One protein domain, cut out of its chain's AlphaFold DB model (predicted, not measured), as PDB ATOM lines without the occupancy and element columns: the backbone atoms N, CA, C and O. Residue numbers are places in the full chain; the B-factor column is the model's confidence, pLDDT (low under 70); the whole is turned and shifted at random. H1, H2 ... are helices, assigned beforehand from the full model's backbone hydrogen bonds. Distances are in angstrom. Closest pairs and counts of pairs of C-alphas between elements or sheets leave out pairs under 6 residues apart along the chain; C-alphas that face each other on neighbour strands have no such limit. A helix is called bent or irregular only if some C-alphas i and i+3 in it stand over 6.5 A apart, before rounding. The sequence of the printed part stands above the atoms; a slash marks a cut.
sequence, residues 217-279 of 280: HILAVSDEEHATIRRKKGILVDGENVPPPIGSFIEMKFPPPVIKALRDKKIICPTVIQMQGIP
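What this domain is: This is residues 217 to 279 of the 280 residues of the protein "RNA helicase" of Brugia timori (UniProt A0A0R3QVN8). Three short helices are strung out along an elongated body, H1 towards one end, H2 at the other and H3 between them along the long axis, with much of the rest made of loop. After H1 the chain swings out in a wide loop around residues 238 to 241, comes back through the middle around residues 244 to 247 and goes on to H2; the return stretch from H2 then leads to H3, back in the middle region. The printed part has 63 residues, with three named helices in the order H1, H2, H3 and no named strand. The class is all helix, though under half of the residues, 26 of 63, are in named elements. The whole is only just compact, close to loose, with a radius of gyration of the C-alphas of 12.6 A and spans of 35 by 22 by 18 A.

How they stand to each other: From residue 217 the printed part leads to H1, residues 223 to 233, which touches no helix. A long link of 22 residues, 234 to 255, joins it to H2, residues 256 to 264. H1 and H2 are apart, with no C-alpha of the one within 8 A of the other. A short link of 7 residues leads from H2 to H3, residues 272 to 277, and these two helices are apart as well. H1 and H3 are close but not clearly touching, with 1 pair of C-alphas within 8 A: the closest, those of Lys 233 and Val 272, are 6.7 A apart. Their centres are 13.0 A apart, and they run opposite ways at a steep tilt of 40 degrees. In H1 and H2 every O i to N i+4 pair is within hydrogen-bond range; in H3 it is 1 of 2, beside 2 of 3 O i to N i+3 pairs.

Where its parts are: H1 begins at Asp 223, with its C-alpha at (118.539, 107.774, 105.957), and ends at Lys 233, 15.2 A from first to last C-alpha. H2 runs from Pro 256, C-alpha at (128.136, 99.878, 79.405), to Asp 264, a length of 12.4 A. H3 runs from Val 272 to Gly 277, whose C-alpha is at (122.673, 115.156, 91.085), and measures 8.7 A. No helix is bent.

The domain as a whole: The two C-alphas farthest apart are those of Glu 240 and Asp 264, at 36.1 A. The first and last printed C-alphas, of His 217 and Pro 279, are 14.8 A apart. The printed part has no cut. Residues 234 to 255 hold no named element, and their C-alphas lie 2 to 18 A from the mean of all C-alphas. The mean pLDDT of the printed part is 91.9, and no printed residue is under 70.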
ATOM      1  N   HIS A 217     120.719  97.460  97.722       91.06
ATOM      2  CA  HIS A 217     121.630  97.593  98.857       91.06
ATOM      3  C   HIS A 217     121.805  99.051  99.304       91.06
ATOM      4  O   HIS A 217     122.030  99.272 100.482       91.06
ATOM      5  N   ILE A 218     121.668 100.027  98.397       91.25
ATOM      6  CA  ILE A 218     121.704 101.456  98.733       91.25
ATOM      7  C   ILE A 218     120.371 101.870  99.356       91.25
ATOM      8  O   ILE A 218     120.371 102.588 100.337       91.25
ATOM      9  N   LEU A 219     119.246 101.365  98.840       90.12
ATOM     10  CA  LEU A 219     117.919 101.631  99.416       90.12
ATOM     11  C   LEU A 219     117.700 101.001 100.796       90.12
ATOM     12  O   LEU A 219     116.845 101.455 101.543       90.12
ATOM     13  N   ALA A 220     118.412  99.919 101.111       91.81
ATOM     14  CA  ALA A 220     118.310  99.246 102.405       91.81
ATOM     15  C   ALA A 220     119.083  99.969 103.520       91.81
ATOM     16  O   ALA A 220     118.927  99.622 104.689       91.81
ATOM     17  N   VAL A 221     119.939 100.927 103.160       90.19
ATOM     18  CA  VAL A 221     120.693 101.751 104.105       90.19
ATOM     19  C   VAL A 221     119.754 102.772 104.747       90.19
ATOM     20  O   VAL A 221     118.812 103.245 104.118       90.19
ATOM     21  N   SER A 222     119.993 103.098 106.018       93.00
ATOM     22  CA  SER A 222     119.186 104.084 106.734       93.00
ATOM     23  C   SER A 222     119.429 105.506 106.219       93.00
ATOM     24  O   SER A 222     120.535 105.875 105.807       93.00
ATOM     25  N   ASP A 223     118.412 106.360 106.323       90.00
ATOM     26  CA  ASP A 223     118.539 107.774 105.957       90.00
ATOM     27  C   ASP A 223     119.595 108.506 106.802       90.00
ATOM     28  O   ASP A 223     120.260 109.430 106.324       90.00
ATOM     29  N   GLU A 224     119.814 108.063 108.044       91.56
ATOM     30  CA  GLU A 224     120.867 108.581 108.919       91.56
ATOM     31  C   GLU A 224     122.262 108.318 108.345       91.56
ATOM     32  O   GLU A 224     123.115 109.212 108.324       91.56
ATOM     33  N   GLU A 225     122.497 107.112 107.828       92.56
ATOM     34  CA  GLU A 225     123.747 106.752 107.167       92.56
ATOM     35  C   GLU A 225     123.939 107.562 105.884       92.56
ATOM     36  O   GLU A 225     125.019 108.128 105.681       92.56
ATOM     37  N   HIS A 226     122.894 107.736 105.071       91.88
ATOM     38  CA  HIS A 226     122.936 108.636 103.915       91.88
ATOM     39  C   HIS A 226     123.284 110.074 104.314       91.88
ATOM     40  O   HIS A 226     124.139 110.704 103.684       91.88
ATOM     41  N   ALA A 227     122.710 110.582 105.406       92.06
ATOM     42  CA  ALA A 227     123.047 111.895 105.945       92.06
ATOM     43  C   ALA A 227     124.506 111.962 106.424       92.06
ATOM     44  O   ALA A 227     125.175 112.973 106.207       92.06
ATOM     45  N   THR A 228     125.051 110.893 107.019       93.75
ATOM     46  CA  THR A 228     126.478 110.851 107.393       93.75
ATOM     47  C   THR A 228     127.386 110.919 106.166       93.75
ATOM     48  O   THR A 228     128.398 111.620 106.199       93.75
ATOM     49  N   ILE A 229     127.020 110.242 105.071       92.19
ATOM     50  CA  ILE A 229     127.761 110.271 103.803       92.19
ATOM     51  C   ILE A 229     127.726 111.685 103.217       92.19
ATOM     52  O   ILE A 229     128.777 112.213 102.849       92.19
ATOM     53  N   ARG A 230     126.552 112.330 103.205       93.81
ATOM     54  CA  ARG A 230     126.391 113.727 102.769       93.81
ATOM     55  C   ARG A 230     127.270 114.669 103.593       93.81
ATOM     56  O   ARG A 230     128.057 115.410 103.011       93.81
ATOM     57  N   ARG A 231     127.255 114.556 104.928       93.50
ATOM     58  CA  ARG A 231     128.120 115.352 105.822       93.50
ATOM     59  C   ARG A 231     129.608 115.134 105.545       93.50
ATOM     60  O   ARG A 231     130.344 116.104 105.410       93.50
ATOM     61  N   LYS A 232     130.053 113.880 105.389       94.38
ATOM     62  CA  LYS A 232     131.456 113.545 105.065       94.38
ATOM     63  C   LYS A 232     131.913 114.133 103.728       94.38
ATOM     64  O   LYS A 232     133.095 114.415 103.561       94.38
ATOM     65  N   LYS A 233     130.999 114.275 102.767       91.88
ATOM     66  CA  LYS A 233     131.272 114.824 101.431       91.88
ATOM     67  C   LYS A 233     130.978 116.325 101.311       91.88
ATOM     68  O   LYS A 233     131.204 116.872 100.238       91.88
ATOM     69  N   GLY A 234     130.504 116.978 102.376       93.50
ATOM     70  CA  GLY A 234     130.134 118.397 102.359       93.50
ATOM     71  C   GLY A 234     128.899 118.703 101.503       93.50
ATOM     72  O   GLY A 234     128.806 119.785 100.935       93.50
ATOM     73  N   ILE A 235     127.978 117.746 101.366       93.38
ATOM     74  CA  ILE A 235     126.754 117.895 100.570       93.38
ATOM     75  C   ILE A 235     125.644 118.447 101.467       93.38
ATOM     76  O   ILE A 235     125.250 117.798 102.438       93.38
ATOM     77  N   LEU A 236     125.114 119.612 101.099       92.50
ATOM     78  CA  LEU A 236     123.877 120.170 101.636       92.50
ATOM     79  C   LEU A 236     122.782 119.985 100.582       92.50
ATOM     80  O   LEU A 236     122.970 120.397  99.439       92.50
ATOM     81  N   VAL A 237     121.675 119.343 100.950       88.19
ATOM     82  CA  VAL A 237     120.527 119.147 100.054       88.19
ATOM     83  C   VAL A 237     119.281 119.686 100.730       88.19
ATOM     84  O   VAL A 237     119.076 119.431 101.916       88.19
ATOM     85  N   ASP A 238     118.485 120.410  99.957       89.31
ATOM     86  CA  ASP A 238     117.170 120.917 100.327       89.31
ATOM     87  C   ASP A 238     116.131 120.340  99.353       89.31
ATOM     88  O   ASP A 238     116.453 120.076  98.190       89.31
ATOM     89  N   GLY A 239     114.913 120.112  99.836       87.00
ATOM     90  CA  GLY A 239     113.819 119.506  99.078       87.00
ATOM     91  C   GLY A 239     113.278 118.200  99.663       87.00
ATOM     92  O   GLY A 239     113.836 117.596 100.580       87.00
ATOM     93  N   GLU A 240     112.149 117.766  99.107       83.12
ATOM     94  CA  GLU A 240     111.440 116.545  99.497       83.12
ATOM     95  C   GLU A 240     111.872 115.354  98.624       83.12
ATOM     96  O   GLU A 240     112.254 115.528  97.468       83.12
ATOM     97  N   ASN A 241     111.797 114.129  99.162       83.88
ATOM     98  CA  ASN A 241     112.147 112.886  98.452       83.88
ATOM     99  C   ASN A 241     113.574 112.866  97.860       83.88
ATOM    100  O   ASN A 241     113.785 112.463  96.717       83.88
ATOM    101  N   VAL A 242     114.573 113.285  98.646       88.25
ATOM    102  CA  VAL A 242     115.967 113.357  98.184       88.25
ATOM    103  C   VAL A 242     116.563 111.955  97.953       88.25
ATOM    104  O   VAL A 242     116.683 111.179  98.904       88.25
ATOM    105  N   PRO A 243     117.050 111.650  96.739       89.31
ATOM    106  CA  PRO A 243     117.638 110.355  96.417       89.31
ATOM    107  C   PRO A 243     118.956 110.098  97.173       89.31
ATOM    108  O   PRO A 243     119.655 111.042  97.584       89.31
ATOM    109  N   PRO A 244     119.328 108.821  97.380       91.44
ATOM    110  CA  PRO A 244     120.526 108.467  98.129       91.44
ATOM    111  C   PRO A 244     121.805 108.837  97.354       91.44
ATOM    112  O   PRO A 244     121.838 108.715  96.129       91.44
ATOM    113  N   PRO A 245     122.883 109.258  98.041       92.56
ATOM    114  CA  PRO A 245     124.153 109.569  97.391       92.56
ATOM    115  C   PRO A 245     124.838 108.285  96.893       92.56
ATOM    116  O   PRO A 245     125.127 107.388  97.686       92.56
ATOM    117  N   ILE A 246     125.144 108.203  95.593       93.12
ATOM    118  CA  ILE A 246     125.763 107.016  94.972       93.12
ATOM    119  C   ILE A 246     127.224 107.297  94.620       93.12
ATOM    120  O   ILE A 246     127.523 108.234  93.886       93.12
ATOM    121  N   GLY A 247     128.144 106.464  95.113       89.88
ATOM    122  CA  GLY A 247     129.591 106.671  94.976       89.88
ATOM    123  C   GLY A 247     130.240 106.046  93.738       89.88
ATOM    124  O   GLY A 247     131.429 106.260  93.515       89.88
ATOM    125  N   SER A 248     129.501 105.277  92.936       91.88
ATOM    126  CA  SER A 248     130.038 104.521  91.798       91.88
ATOM    127  C   SER A 248     129.201 104.701  90.533       91.88
ATOM    128  O   SER A 248     127.979 104.576  90.556       91.88
ATOM    129  N   PHE A 249     129.862 104.899  89.387       91.88
ATOM    130  CA  PHE A 249     129.190 104.980  88.081       91.88
ATOM    131  C   PHE A 249     128.462 103.687  87.689       91.88
ATOM    132  O   PHE A 249     127.505 103.724  86.915       91.88
ATOM    133  N   ILE A 250     128.904 102.543  88.214       91.19
ATOM    134  CA  ILE A 250     128.258 101.248  87.971       91.19
ATOM    135  C   ILE A 250     126.936 101.180  88.745       91.19
ATOM    136  O   ILE A 250     125.913 100.766  88.203       91.19
ATOM    137  N   GLU A 251     126.942 101.645  89.995       91.38
ATOM    138  CA  GLU A 251     125.760 101.682  90.865       91.38
ATOM    139  C   GLU A 251     124.714 102.697  90.387       91.38
ATOM    140  O   GLU A 251     123.523 102.490  90.604       91.38
ATOM    141  N   MET A 252     125.135 103.735  89.654       91.50
ATOM    142  CA  MET A 252     124.240 104.684  88.973       91.50
ATOM    143  C   MET A 252     123.468 104.066  87.788       91.50
ATOM    144  O   MET A 252     122.570 104.707  87.247       91.50
ATOM    145  N   LYS A 253     123.772 102.814  87.403       90.50
ATOM    146  CA  LYS A 253     123.143 102.071  86.291       90.50
ATOM    147  C   LYS A 253     123.351 102.706  84.910       90.50
ATOM    148  O   LYS A 253     122.476 102.631  84.047       90.50
ATOM    149  N   PHE A 254     124.521 103.294  84.662       90.94
ATOM    150  CA  PHE A 254     124.848 103.782  83.324       90.94
ATOM    151  C   PHE A 254     124.986 102.644  82.299       90.94
ATOM    152  O   PHE A 254     125.472 101.561  82.637       90.94
ATOM    153  N   PRO A 255     124.634 102.882  81.021       93.12
ATOM    154  CA  PRO A 255     124.889 101.923  79.957       93.12
ATOM    155  C   PRO A 255     126.385 101.564  79.856       93.12
ATOM    156  O   PRO A 255     127.235 102.455  79.983       93.12
ATOM    157  N   PRO A 256     126.741 100.302  79.539       94.44
ATOM    158  CA  PRO A 256     128.136  99.878  79.405       94.44
ATOM    159  C   PRO A 256     129.003 100.758  78.480       94.44
ATOM    160  O   PRO A 256     130.159 101.006  78.832       94.44
ATOM    161  N   PRO A 257     128.490 101.297  77.348       96.75
ATOM    162  CA  PRO A 257     129.263 102.213  76.507       96.75
ATOM    163  C   PRO A 257     129.687 103.501  77.225       96.75
ATOM    164  O   PRO A 257     130.806 103.971  77.031       96.75
ATOM    165  N   VAL A 258     128.827 104.049  78.090       94.81
ATOM    166  CA  VAL A 258     129.109 105.275  78.854       94.81
ATOM    167  C   VAL A 258     130.181 105.003  79.904       94.81
ATOM    168  O   VAL A 258     131.139 105.761  80.017       94.81
ATOM    169  N   ILE A 259     130.077 103.879  80.618       94.50
ATOM    170  CA  ILE A 259     131.077 103.463  81.613       94.50
ATOM    171  C   ILE A 259     132.449 103.265  80.952       94.50
ATOM    172  O   ILE A 259     133.467 103.686  81.505       94.50
ATOM    173  N   LYS A 260     132.485 102.668  79.753       95.81
ATOM    174  CA  LYS A 260     133.720 102.514  78.974       95.81
ATOM    175  C   LYS A 260     134.323 103.874  78.614       95.81
ATOM    176  O   LYS A 260     135.486 104.112  78.918       95.81
ATOM    177  N   ALA A 261     133.516 104.789  78.081       96.44
ATOM    178  CA  ALA A 261     133.970 106.133  77.727       96.44
ATOM    179  C   ALA A 261     134.484 106.935  78.940       96.44
ATOM    180  O   ALA A 261     135.461 107.673  78.820       96.44
ATOM    181  N   LEU A 262     133.859 106.792  80.116       94.69
ATOM    182  CA  LEU A 262     134.329 107.419  81.359       94.69
ATOM    183  C   LEU A 262     135.694 106.871  81.788       94.69
ATOM    184  O   LEU A 262     136.587 107.642  82.143       94.69
ATOM    185  N   ARG A 263     135.886 105.552  81.686       93.94
ATOM    186  CA  ARG A 263     137.164 104.896  81.984       93.94
ATOM    187  C   ARG A 263     138.269 105.331  81.022       93.94
ATOM    188  O   ARG A 263     139.368 105.633  81.483       93.94
ATOM    189  N   ASP A 264     137.969 105.426  79.730       96.75
ATOM    190  CA  ASP A 264     138.914 105.894  78.705       96.75
ATOM    191  C   ASP A 264     139.359 107.343  78.983       96.75
ATOM    192  O   ASP A 264     140.526 107.695  78.813       96.75
ATOM    193  N   LYS A 265     138.449 108.169  79.519       96.06
ATOM    194  CA  LYS A 265     138.720 109.539  79.991       96.06
ATOM    195  C   LYS A 265     139.382 109.612  81.372       96.06
ATOM    196  O   LYS A 265     139.577 110.710  81.886       96.06
ATOM    197  N   LYS A 266     139.740 108.474  81.976       95.06
ATOM    198  CA  LYS A 266     140.335 108.367  83.321       95.06
ATOM    199  C   LYS A 266     139.442 108.920  84.443       95.06
ATOM    200  O   LYS A 266     139.939 109.308  85.498       95.06
ATOM    201  N   ILE A 267     138.123 108.922  84.249       93.44
ATOM    202  CA  ILE A 267     137.139 109.319  85.263       93.44
ATOM    203  C   ILE A 267     136.646 108.048  85.958       93.44
ATOM    204  O   ILE A 267     135.767 107.347  85.461       93.44
ATOM    205  N   ILE A 268     137.266 107.721  87.092       89.50
ATOM    206  CA  ILE A 268     137.000 106.473  87.826       89.50
ATOM    207  C   ILE A 268     135.895 106.669  88.871       89.50
ATOM    208  O   ILE A 268     135.039 105.801  89.028       89.50
ATOM    209  N   CYS A 269     135.889 107.821  89.547       90.50
ATOM    210  CA  CYS A 269     134.954 108.132  90.625       90.50
ATOM    211  C   CYS A 269     134.111 109.368  90.276       90.50
ATOM    212  O   CYS A 269     134.663 110.333  89.736       90.50
ATOM    213  N   PRO A 270     132.805 109.370  90.597       93.56
ATOM    214  CA  PRO A 270     131.958 110.541  90.437       93.56
ATOM    215  C   PRO A 270     132.397 111.675  91.364       93.56
ATOM    216  O   PRO A 270     132.865 111.461  92.485       93.56
ATOM    217  N   THR A 271     132.217 112.906  90.895       93.62
ATOM    218  CA  THR A 271     132.397 114.104  91.720       93.62
ATOM    219  C   THR A 271     131.282 114.229  92.760       93.62
ATOM    220  O   THR A 271     130.232 113.597  92.649       93.62
ATOM    221  N   VAL A 272     131.477 115.082  93.769       93.75
ATOM    222  CA  VAL A 272     130.488 115.310  94.841       93.75
ATOM    223  C   VAL A 272     129.112 115.692  94.299       93.75
ATOM    224  O   VAL A 272     128.110 115.123  94.725       93.75
ATOM    225  N   ILE A 273     129.072 116.574  93.300       93.12
ATOM    226  CA  ILE A 273     127.817 116.980  92.668       93.12
ATOM    227  C   ILE A 273     127.197 115.861  91.823       93.12
ATOM    228  O   ILE A 273     125.983 115.713  91.799       93.12
ATOM    229  N   GLN A 274     128.011 115.013  91.190       92.81
ATOM    230  CA  GLN A 274     127.530 113.870  90.410       92.81
ATOM    231  C   GLN A 274     126.933 112.773  91.296       92.81
ATOM    232  O   GLN A 274     125.924 112.182  90.924       92.81
ATOM    233  N   MET A 275     127.515 112.527  92.476       93.06
ATOM    234  CA  MET A 275     127.008 111.528  93.428       93.06
ATOM    235  C   MET A 275     125.562 111.797  93.862       93.06
ATOM    236  O   MET A 275     124.838 110.845  94.143       93.06
ATOM    237  N   GLN A 276     125.156 113.070  93.924       91.94
ATOM    238  CA  GLN A 276     123.825 113.490  94.378       91.94
ATOM    239  C   GLN A 276     122.906 113.966  93.243       91.94
ATOM    240  O   GLN A 276     121.697 113.822  93.367       91.94
ATOM    241  N   GLY A 277     123.452 114.531  92.162       88.81
ATOM    242  CA  GLY A 277     122.673 115.156  91.085       88.81
ATOM    243  C   GLY A 277     122.374 114.264  89.877       88.81
ATOM    244  O   GLY A 277     121.529 114.617  89.067       88.81
ATOM    245  N   ILE A 278     123.065 113.130  89.731       89.25
ATOM    246  CA  ILE A 278     122.753 112.116  88.708       89.25
ATOM    247  C   ILE A 278     121.593 111.196  89.108       89.25
ATOM    248  O   ILE A 278     120.783 110.892  88.234       89.25
ATOM    249  N   PRO A 279     121.514 110.681  90.351       81.88
ATOM    250  CA  PRO A 279     120.376 109.867  90.749       81.88
ATOM    251  C   PRO A 279     119.155 110.776  90.930       81.88
ATOM    252  O   PRO A 279     118.983 111.293  92.020       81.88
TER     253      PRO A 279